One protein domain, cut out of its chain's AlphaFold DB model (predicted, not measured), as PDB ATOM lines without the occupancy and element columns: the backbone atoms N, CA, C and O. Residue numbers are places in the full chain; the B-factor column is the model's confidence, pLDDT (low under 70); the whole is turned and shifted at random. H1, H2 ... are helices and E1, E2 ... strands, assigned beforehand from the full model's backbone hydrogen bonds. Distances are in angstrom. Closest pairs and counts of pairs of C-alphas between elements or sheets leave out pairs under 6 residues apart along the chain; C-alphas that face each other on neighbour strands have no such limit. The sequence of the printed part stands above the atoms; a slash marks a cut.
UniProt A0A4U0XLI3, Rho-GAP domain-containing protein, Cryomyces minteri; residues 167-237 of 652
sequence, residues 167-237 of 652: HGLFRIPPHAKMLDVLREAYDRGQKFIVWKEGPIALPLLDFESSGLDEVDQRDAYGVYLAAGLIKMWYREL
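AT A GLANCE: This is residues 167 to 237 of the 652 residues of the protein "Rho-GAP domain-containing protein" of Cryomyces minteri (UniProt A0A4U0XLI3). Two helices, H1 and H2, pack on each other at a steep angle, with a small strand hairpin, E1 and E2, near the first residues of H2. Beyond the hairpin a long loop swings out, and its residues 205 to 211 stick out. The 71 printed residues run H1, E1, E2, H2, mostly helix, with under half in named elements. The whole is only just compact, close to loose, with a radius of gyration of the C-alphas of 13.1 A and spans of 39 by 31 by 19 A.

IN THESE COORDINATES: H1, residues 176 to 187, begins at C-alpha 176 (56.111, 21.071, -43.145) and is 16.3 A long. E1, residues 195 to 197, and E2, residues 200 to 202, follow. H2, residues 223 to 236, is 20.0 A long and ends at C-alpha 236 (49.411, 33.385, -48.172).

HOW THE PARTS SIT: H1, with residues 178 to 183 alone, touches residues 225 to 229 of H2; the closest C-alphas, of Leu 179 and Leu 225, are 6.2 A apart. They run the same way at a steep tilt of 67 degrees. In both, every O i to N i+4 pair is within hydrogen-bond range. E1 and E2 form an antiparallel hairpin, with N 195 and O 202 2.9 A apart, within hydrogen-bond range. H1 and E2 are apart.

THE WHOLE: The printed part has no cut. The link from E2 to H2, 20 residues, is long. Confidence is low, under 70, at residues 167, 191 to 192, 199 and 203 to 220.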
ATOM      1  N   HIS A 167      59.879  26.108 -25.182       66.31
ATOM      2  CA  HIS A 167      60.055  26.655 -26.511       66.31
ATOM      3  C   HIS A 167      58.981  27.713 -26.786       66.31
ATOM      4  O   HIS A 167      57.805  27.513 -26.490       66.31
ATOM      5  N   GLY A 168      59.392  28.821 -27.399       75.19
ATOM      6  CA  GLY A 168      58.479  29.894 -27.768       75.19
ATOM      7  C   GLY A 168      57.418  29.449 -28.772       75.19
ATOM      8  O   GLY A 168      57.748  28.954 -29.855       75.19
ATOM      9  N   LEU A 169      56.146  29.678 -28.440       84.25
ATOM     10  CA  LEU A 169      55.046  29.576 -29.400       84.25
ATOM     11  C   LEU A 169      55.334  30.508 -30.590       84.25
ATOM     12  O   LEU A 169      55.932  31.564 -30.419       84.25
ATOM     13  N   PHE A 170      54.995  30.092 -31.810       88.88
ATOM     14  CA  PHE A 170      55.415  30.726 -33.074       88.88
ATOM     15  C   PHE A 170      56.925  30.762 -33.385       88.88
ATOM     16  O   PHE A 170      57.262  30.955 -34.554       88.88
ATOM     17  N   ARG A 171      57.837  30.537 -32.432       84.00
ATOM     18  CA  ARG A 171      59.289  30.520 -32.701       84.00
ATOM     19  C   ARG A 171      59.748  29.227 -33.383       84.00
ATOM     20  O   ARG A 171      60.623  29.280 -34.242       84.00
ATOM     21  N   ILE A 172      59.157  28.082 -33.035       82.00
ATOM     22  CA  ILE A 172      59.477  26.789 -33.667       82.00
ATOM     23  C   ILE A 172      58.803  26.683 -35.052       82.00
ATOM     24  O   ILE A 172      57.605  26.965 -35.161       82.00
ATOM     25  N   PRO A 173      59.511  26.244 -36.110       79.38
ATOM     26  CA  PRO A 173      58.882  25.806 -37.354       79.38
ATOM     27  C   PRO A 173      58.256  24.401 -37.191       79.38
ATOM     28  O   PRO A 173      58.943  23.483 -36.742       79.38
ATOM     29  N   PRO A 174      56.981  24.183 -37.560       85.06
ATOM     30  CA  PRO A 174      56.366  22.857 -37.491       85.06
ATOM     31  C   PRO A 174      56.867  21.924 -38.605       85.06
ATOM     32  O   PRO A 174      57.539  22.338 -39.552       85.06
ATOM     33  N   HIS A 175      56.458  20.656 -38.542       84.19
ATOM     34  CA  HIS A 175      56.727  19.688 -39.602       84.19
ATOM     35  C   HIS A 175      55.959  20.032 -40.893       84.19
ATOM     36  O   HIS A 175      54.743  19.851 -40.973       84.19
ATOM     37  N   ALA A 176      56.681  20.498 -41.920       85.50
ATOM     38  CA  ALA A 176      56.111  21.071 -43.145       85.50
ATOM     39  C   ALA A 176      55.039  20.194 -43.822       85.50
ATOM     40  O   ALA A 176      53.969  20.694 -44.140       85.50
ATOM     41  N   LYS A 177      55.253  18.875 -43.954       87.19
ATOM     42  CA  LYS A 177      54.251  17.993 -44.586       87.19
ATOM     43  C   LYS A 177      52.930  17.921 -43.812       87.19
ATOM     44  O   LYS A 177      51.881  17.813 -44.426       87.19
ATOM     45  N   MET A 178      52.974  17.958 -42.476       86.31
ATOM     46  CA  MET A 178      51.749  17.949 -41.659       86.31
ATOM     47  C   MET A 178      51.039  19.299 -41.725       86.31
ATOM     48  O   MET A 178      49.816  19.349 -41.723       86.31
ATOM     49  N   LEU A 179      51.810  20.384 -41.827       89.12
ATOM     50  CA  LEU A 179      51.287  21.724 -42.052       89.12
ATOM     51  C   LEU A 179      50.570  21.833 -43.413       89.12
ATOM     52  O   LEU A 179      49.504  22.435 -43.489       89.12
ATOM     53  N   ASP A 180      51.119  21.213 -44.461       89.06
ATOM     54  CA  ASP A 180      50.500  21.155 -45.790       89.06
ATOM     55  C   ASP A 180      49.218  20.304 -45.797       89.06
ATOM     56  O   ASP A 180      48.215  20.736 -46.354       89.06
ATOM     57  N   VAL A 181      49.213  19.146 -45.123       88.62
ATOM     58  CA  VAL A 181      48.005  18.310 -44.949       88.62
ATOM     59  C   VAL A 181      46.913  19.051 -44.169       88.62
ATOM     60  O   VAL A 181      45.748  18.996 -44.551       88.62
ATOM     61  N   LEU A 182      47.276  19.784 -43.109       88.38
ATOM     62  CA  LEU A 182      46.338  20.631 -42.366       88.38
ATOM     63  C   LEU A 182      45.746  21.737 -43.241       88.38
ATOM     64  O   LEU A 182      44.538  21.946 -43.213       88.38
ATOM     65  N   ARG A 183      46.580  22.424 -44.030       90.31
ATOM     66  CA  ARG A 183      46.129  23.448 -44.984       90.31
ATOM     67  C   ARG A 183      45.106  22.871 -45.953       90.31
ATOM     68  O   ARG A 183      44.003  23.384 -46.050       90.31
ATOM     69  N   GLU A 184      45.444  21.745 -46.575       89.62
ATOM     70  CA  GLU A 184      44.589  21.059 -47.543       89.62
ATOM     71  C   GLU A 184      43.273  20.558 -46.913       89.62
ATOM     72  O   GLU A 184      42.262  20.437 -47.601       89.62
ATOM     73  N   ALA A 185      43.255  20.275 -45.606       86.12
ATOM     74  CA  ALA A 185      42.029  19.980 -44.869       86.12
ATOM     75  C   ALA A 185      41.151  21.236 -44.695       86.12
ATOM     76  O   ALA A 185      39.956  21.178 -44.981       86.12
ATOM     77  N   TYR A 186      41.730  22.376 -44.301       86.31
ATOM     78  CA  TYR A 186      41.005  23.654 -44.235       86.31
ATOM     79  C   TYR A 186      40.489  24.100 -45.612       86.31
ATOM     80  O   TYR A 186      39.307  24.408 -45.735       86.31
ATOM     81  N   ASP A 187      41.316  24.028 -46.660       87.12
ATOM     82  CA  ASP A 187      40.954  24.386 -48.041       87.12
ATOM     83  C   ASP A 187      39.808  23.514 -48.606       87.12
ATOM     84  O   ASP A 187      39.093  23.922 -49.521       87.12
ATOM     85  N   ARG A 188      39.616  22.302 -48.063       83.88
ATOM     86  CA  ARG A 188      38.497  21.392 -48.378       83.88
ATOM     87  C   ARG A 188      37.234  21.633 -47.543       83.88
ATOM     88  O   ARG A 188      36.242  20.943 -47.772       83.88
ATOM     89  N   GLY A 189      37.264  22.522 -46.552       78.62
ATOM     90  CA  GLY A 189      36.176  22.677 -45.583       78.62
ATOM     91  C   GLY A 189      36.041  21.492 -44.615       78.62
ATOM     92  O   GLY A 189      34.929  21.127 -44.230       78.62
ATOM     93  N   GLN A 190      37.150  20.848 -44.224       76.81
ATOM     94  CA  GLN A 190      37.162  19.767 -43.229       76.81
ATOM     95  C   GLN A 190      36.649  20.284 -41.870       76.81
ATOM     96  O   GLN A 190      37.402  20.840 -41.074       76.81
ATOM     97  N   LYS A 191      35.368  20.040 -41.574       65.69
ATOM     98  CA  LYS A 191      34.672  20.588 -40.391       65.69
ATOM     99  C   LYS A 191      35.214  20.118 -39.035       65.69
ATOM    100  O   LYS A 191      34.981  20.775 -38.026       65.69
ATOM    101  N   PHE A 192      35.925  18.991 -38.998       69.12
ATOM    102  CA  PHE A 192      36.462  18.405 -37.768       69.12
ATOM    103  C   PHE A 192      37.976  18.216 -37.869       69.12
ATOM    104  O   PHE A 192      38.464  17.326 -38.571       69.12
ATOM    105  N   ILE A 193      38.704  19.053 -37.130       76.31
ATOM    106  CA  ILE A 193      40.148  18.965 -36.915       76.31
ATOM    107  C   ILE A 193      40.359  18.880 -35.405       76.31
ATOM    108  O   ILE A 193      40.029  19.814 -34.675       76.31
ATOM    109  N   VAL A 194      40.869  17.736 -34.943       76.19
ATOM    110  CA  VAL A 194      41.132  17.491 -33.521       76.19
ATOM    111  C   VAL A 194      42.534  17.982 -33.184       76.19
ATOM    112  O   VAL A 194      43.535  17.430 -33.651       76.19
ATOM    113  N   TRP A 195      42.604  19.015 -32.354       81.88
ATOM    114  CA  TRP A 195      43.852  19.501 -31.779       81.88
ATOM    115  C   TRP A 195      44.062  18.815 -30.431       81.88
ATOM    116  O   TRP A 195      43.137  18.791 -29.623       81.88
ATOM    117  N   LYS A 196      45.250  18.267 -30.158       78.19
ATOM    118  CA  LYS A 196      45.564  17.627 -28.867       78.19
ATOM    119  C   LYS A 196      46.972  17.993 -28.422       78.19
ATOM    120  O   LYS A 196      47.933  17.790 -29.159       78.19
ATOM    121  N   GLU A 197      47.100  18.480 -27.194       74.56
ATOM    122  CA  GLU A 197      48.386  18.760 -26.559       74.56
ATOM    123  C   GLU A 197      48.382  18.180 -25.138       74.56
ATOM    124  O   GLU A 197      47.769  18.715 -24.212       74.56
ATOM    125  N   GLY A 198      49.048  17.034 -24.966       73.38
ATOM    126  CA  GLY A 198      48.998  16.276 -23.717       73.38
ATOM    127  C   GLY A 198      47.561  15.836 -23.378       73.38
ATOM    128  O   GLY A 198      46.949  15.153 -24.201       73.38
ATOM    129  N   PRO A 199      47.021  16.189 -22.194       68.50
ATOM    130  CA  PRO A 199      45.665  15.817 -21.782       68.50
ATOM    131  C   PRO A 199      44.568  16.742 -22.340       68.50
ATOM    132  O   PRO A 199      43.391  16.470 -22.126       68.50
ATOM    133  N   ILE A 200      44.921  17.850 -23.003       72.19
ATOM    134  CA  ILE A 200      43.951  18.826 -23.519       72.19
ATOM    135  C   ILE A 200      43.648  18.496 -24.981       72.19
ATOM    136  O   ILE A 200      44.576  18.373 -25.781       72.19
ATOM    137  N   ALA A 201      42.363  18.408 -25.329       72.88
ATOM    138  CA  ALA A 201      41.887  18.268 -26.701       72.88
ATOM    139  C   ALA A 201      40.850  19.351 -27.051       72.88
ATOM    140  O   ALA A 201      40.071  19.770 -26.194       72.88
ATOM    141  N   LEU A 202      40.856  19.799 -28.309       71.81
ATOM    142  CA  LEU A 202      39.877  20.714 -28.899       71.81
ATOM    143  C   LEU A 202      39.315  20.110 -30.207       71.81
ATOM    144  O   LEU A 202      40.099  19.558 -30.982       71.81
ATOM    145  N   PRO A 203      38.005  20.246 -30.499       67.19
ATOM    146  CA  PRO A 203      36.982  20.878 -29.660       67.19
ATOM    147  C   PRO A 203      36.789  20.141 -28.326       67.19
ATOM    148  O   PRO A 203      37.015  18.936 -28.238       67.19
ATOM    149  N   LEU A 204      36.410  20.885 -27.283       62.12
ATOM    150  CA  LEU A 204      36.018  20.305 -25.998       62.12
ATOM    151  C   LEU A 204      34.719  19.528 -26.232       62.12
ATOM    152  O   LEU A 204      33.656  20.121 -26.391       62.12
ATOM    153  N   LEU A 205      34.827  18.206 -26.347       56.31
ATOM    154  CA  LEU A 205      33.674  17.336 -26.519       56.31
ATOM    155  C   LEU A 205      32.999  17.148 -25.156       56.31
ATOM    156  O   LEU A 205      33.598  16.570 -24.255       56.31
ATOM    157  N   ASP A 206      31.732  17.557 -25.041       54.84
ATOM    158  CA  ASP A 206      30.866  17.231 -23.892       54.84
ATOM    159  C   ASP A 206      30.490  15.732 -23.832       54.84
ATOM    160  O   ASP A 206      29.801  15.282 -22.916       54.84
ATOM    161  N   PHE A 207      30.925  14.943 -24.820       49.03
ATOM    162  CA  PHE A 207      30.734  13.497 -24.866       49.03
ATOM    163  C   PHE A 207      31.762  12.771 -23.994       49.03
ATOM    164  O   PHE A 207      32.923  13.166 -23.921       49.03
ATOM    165  N   GLU A 208      31.306  11.690 -23.355       45.25
ATOM    166  CA  GLU A 208      32.045  10.911 -22.358       45.25
ATOM    167  C   GLU A 208      33.509  10.658 -22.756       45.25
ATOM    168  O   GLU A 208      33.821  10.197 -23.856       45.25
ATOM    169  N   SER A 209      34.417  10.930 -21.816       48.34
ATOM    170  CA  SER A 209      35.878  10.971 -21.989       48.34
ATOM    171  C   SER A 209      36.547   9.633 -22.354       48.34
ATOM    172  O   SER A 209      37.772   9.548 -22.414       48.34
ATOM    173  N   SER A 210      35.763   8.593 -22.628       51.16
ATOM    174  CA  SER A 210      36.186   7.202 -22.800       51.16
ATOM    175  C   SER A 210      37.009   6.920 -24.064       51.16
ATOM    176  O   SER A 210      37.697   5.908 -24.097       51.16
ATOM    177  N   GLY A 211      36.961   7.784 -25.088       52.62
ATOM    178  CA  GLY A 211      37.699   7.599 -26.353       52.62
ATOM    179  C   GLY A 211      38.937   8.491 -26.538       52.62
ATOM    180  O   GLY A 211      39.694   8.303 -27.488       52.62
ATOM    181  N   LEU A 212      39.170   9.479 -25.665       52.56
ATOM    182  CA  LEU A 212      40.252  10.460 -25.865       52.56
ATOM    183  C   LEU A 212      41.646   9.922 -25.507       52.56
ATOM    184  O   LEU A 212      42.636  10.421 -26.048       52.56
ATOM    185  N   ASP A 213      41.727   8.897 -24.656       53.81
ATOM    186  CA  ASP A 213      42.972   8.173 -24.357       53.81
ATOM    187  C   ASP A 213      43.400   7.226 -25.496       53.81
ATOM    188  O   ASP A 213      44.583   6.909 -25.601       53.81
ATOM    189  N   GLU A 214      42.484   6.826 -26.390       56.44
ATOM    190  CA  GLU A 214      42.801   5.971 -27.549       56.44
ATOM    191  C   GLU A 214      43.466   6.743 -28.704       56.44
ATOM    192  O   GLU A 214      44.153   6.150 -29.536       56.44
ATOM    193  N   VAL A 215      43.306   8.071 -28.758       56.47
ATOM    194  CA  VAL A 215      43.967   8.921 -29.761       56.47
ATOM    195  C   VAL A 215      45.436   9.119 -29.372       56.47
ATOM    196  O   VAL A 215      45.731   9.915 -28.470       56.47
ATOM    197  N   ASP A 216      46.369   8.443 -30.052       57.38
ATOM    198  CA  ASP A 216      47.810   8.655 -29.845       57.38
ATOM    199  C   ASP A 216      48.150  10.142 -30.060       57.38
ATOM    200  O   ASP A 216      47.697  10.791 -31.004       57.38
ATOM    201  N   GLN A 217      48.991  10.702 -29.187       56.88
ATOM    202  CA  GLN A 217      49.518  12.060 -29.334       56.88
ATOM    203  C   GLN A 217      50.301  12.238 -30.653       56.88
ATOM    204  O   GLN A 217      50.500  13.366 -31.100       56.88
ATOM    205  N   ARG A 218      50.743  11.143 -31.284       58.22
ATOM    206  CA  ARG A 218      51.372  11.140 -32.616       58.22
ATOM    207  C   ARG A 218      50.398  11.397 -33.769       58.22
ATOM    208  O   ARG A 218      50.829  11.944 -34.782       58.22
ATOM    209  N   ASP A 219      49.128  11.040 -33.598       56.47
ATOM    210  CA  ASP A 219      48.097  11.117 -34.643       56.47
ATOM    211  C   ASP A 219      47.281  12.420 -34.579       56.47
ATOM    212  O   ASP A 219      46.459  12.694 -35.454       56.47
ATOM    213  N   ALA A 220      47.520  13.251 -33.560       66.75
ATOM    214  CA  ALA A 220      46.799  14.494 -33.321       66.75
ATOM    215  C   ALA A 220      47.645  15.750 -33.590       66.75
ATOM    216  O   ALA A 220      48.877  15.750 -33.524       66.75
ATOM    217  N   TYR A 221      46.971  16.865 -33.874       81.50
ATOM    218  CA  TYR A 221      47.632  18.122 -34.216       81.50
ATOM    219  C   TYR A 221      47.963  18.941 -32.953       81.50
ATOM    220  O   TYR A 221      47.068  19.409 -32.251       81.50
ATOM    221  N   GLY A 222      49.257  19.122 -32.658       84.62
ATOM    222  CA  GLY A 222      49.741  19.897 -31.501       84.62
ATOM    223  C   GLY A 222      49.844  21.413 -31.734       84.62
ATOM    224  O   GLY A 222      49.767  21.895 -32.871       84.62
ATOM    225  N   VAL A 223      50.092  22.194 -30.673       86.44
ATOM    226  CA  VAL A 223      49.988  23.678 -30.722       86.44
ATOM    227  C   VAL A 223      50.981  24.327 -31.695       86.44
ATOM    228  O   VAL A 223      50.699  25.373 -32.278       86.44
ATOM    229  N   TYR A 224      52.144  23.711 -31.924       87.50
ATOM    230  CA  TYR A 224      53.135  24.231 -32.876       87.50
ATOM    231  C   TYR A 224      52.666  24.140 -34.337       87.50
ATOM    232  O   TYR A 224      53.061  24.976 -35.152       87.50
ATOM    233  N   LEU A 225      51.803  23.172 -34.671       89.44
ATOM    234  CA  LEU A 225      51.172  23.086 -35.991       89.44
ATOM    235  C   LEU A 225      50.125  24.190 -36.164       89.44
ATOM    236  O   LEU A 225      50.167  24.879 -37.181       89.44
ATOM    237  N   ALA A 226      49.288  24.445 -35.150       89.94
ATOM    238  CA  ALA A 226      48.355  25.579 -35.144       89.94
ATOM    239  C   ALA A 226      49.099  26.918 -35.305       89.94
ATOM    240  O   ALA A 226      48.778  27.728 -36.174       89.94
ATOM    241  N   ALA A 227      50.172  27.119 -34.534       92.12
ATOM    242  CA  ALA A 227      51.012  28.311 -34.610       92.12
ATOM    243  C   ALA A 227      51.658  28.503 -35.997       92.12
ATOM    244  O   ALA A 227      51.783  29.624 -36.496       92.12
ATOM    245  N   GLY A 228      52.079  27.413 -36.639       91.88
ATOM    246  CA  GLY A 228      52.576  27.450 -38.010       91.88
ATOM    247  C   GLY A 228      51.494  27.762 -39.039       91.88
ATOM    248  O   GLY A 228      51.757  28.533 -39.958       91.88
ATOM    249  N   LEU A 229      50.291  27.207 -38.865       92.88
ATOM    250  CA  LEU A 229      49.147  27.397 -39.757       92.88
ATOM    251  C   LEU A 229      48.675  28.851 -39.748       92.88
ATOM    252  O   LEU A 229      48.519  29.445 -40.810       92.88
ATOM    253  N   ILE A 230      48.578  29.464 -38.565       94.00
ATOM    254  CA  ILE A 230      48.255  30.889 -38.409       94.00
ATOM    255  C   ILE A 230      49.268  31.761 -39.169       94.00
ATOM    256  O   ILE A 230      48.877  32.576 -39.999       94.00
ATOM    257  N   LYS A 231      50.579  31.570 -38.958       93.00
ATOM    258  CA  LYS A 231      51.617  32.330 -39.693       93.00
ATOM    259  C   LYS A 231      51.582  32.089 -41.204       93.00
ATOM    260  O   LYS A 231      51.940  32.975 -41.977       93.00
ATOM    261  N   MET A 232      51.210  30.883 -41.620       92.94
ATOM    262  CA  MET A 232      51.095  30.513 -43.025       92.94
ATOM    263  C   MET A 232      49.917  31.212 -43.700       92.94
ATOM    264  O   MET A 232      50.107  31.734 -44.792       92.94
ATOM    265  N   TRP A 233      48.770  31.303 -43.022       93.81
ATOM    266  CA  TRP A 233      47.605  32.060 -43.482       93.81
ATOM    267  C   TRP A 233      47.975  33.518 -43.781       93.81
ATOM    268  O   TRP A 233      47.795  33.956 -44.913       93.81
ATOM    269  N   TYR A 234      48.622  34.225 -42.842       94.38
ATOM    270  CA  TYR A 234      49.102  35.605 -43.059       94.38
ATOM    271  C   TYR A 234      49.999  35.758 -44.295       94.38
ATOM    272  O   TYR A 234      49.826  36.693 -45.074       94.38
ATOM    273  N   ARG A 235      50.938  34.823 -44.485       91.44
ATOM    274  CA  ARG A 235      51.893  34.817 -45.606       91.44
ATOM    275  C   ARG A 235      51.228  34.557 -46.962       91.44
ATOM    276  O   ARG A 235      51.802  34.895 -47.995       91.44
ATOM    277  N   GLU A 236      50.079  33.889 -46.966       91.50
ATOM    278  CA  GLU A 236      49.411  33.385 -48.172       91.50
ATOM    279  C   GLU A 236      48.108  34.127 -48.496       91.50
ATOM    280  O   GLU A 236      47.450  33.806 -49.487       91.50
ATOM    281  N   LEU A 237      47.786  35.178 -47.732       91.12
ATOM    282  CA  LEU A 237      46.773  36.161 -48.105       91.12
ATOM    283  C   LEU A 237      47.040  36.696 -49.521       91.12
ATOM    284  O   LEU A 237      48.168  37.038 -49.884       91.12
TER     285      LEU A 237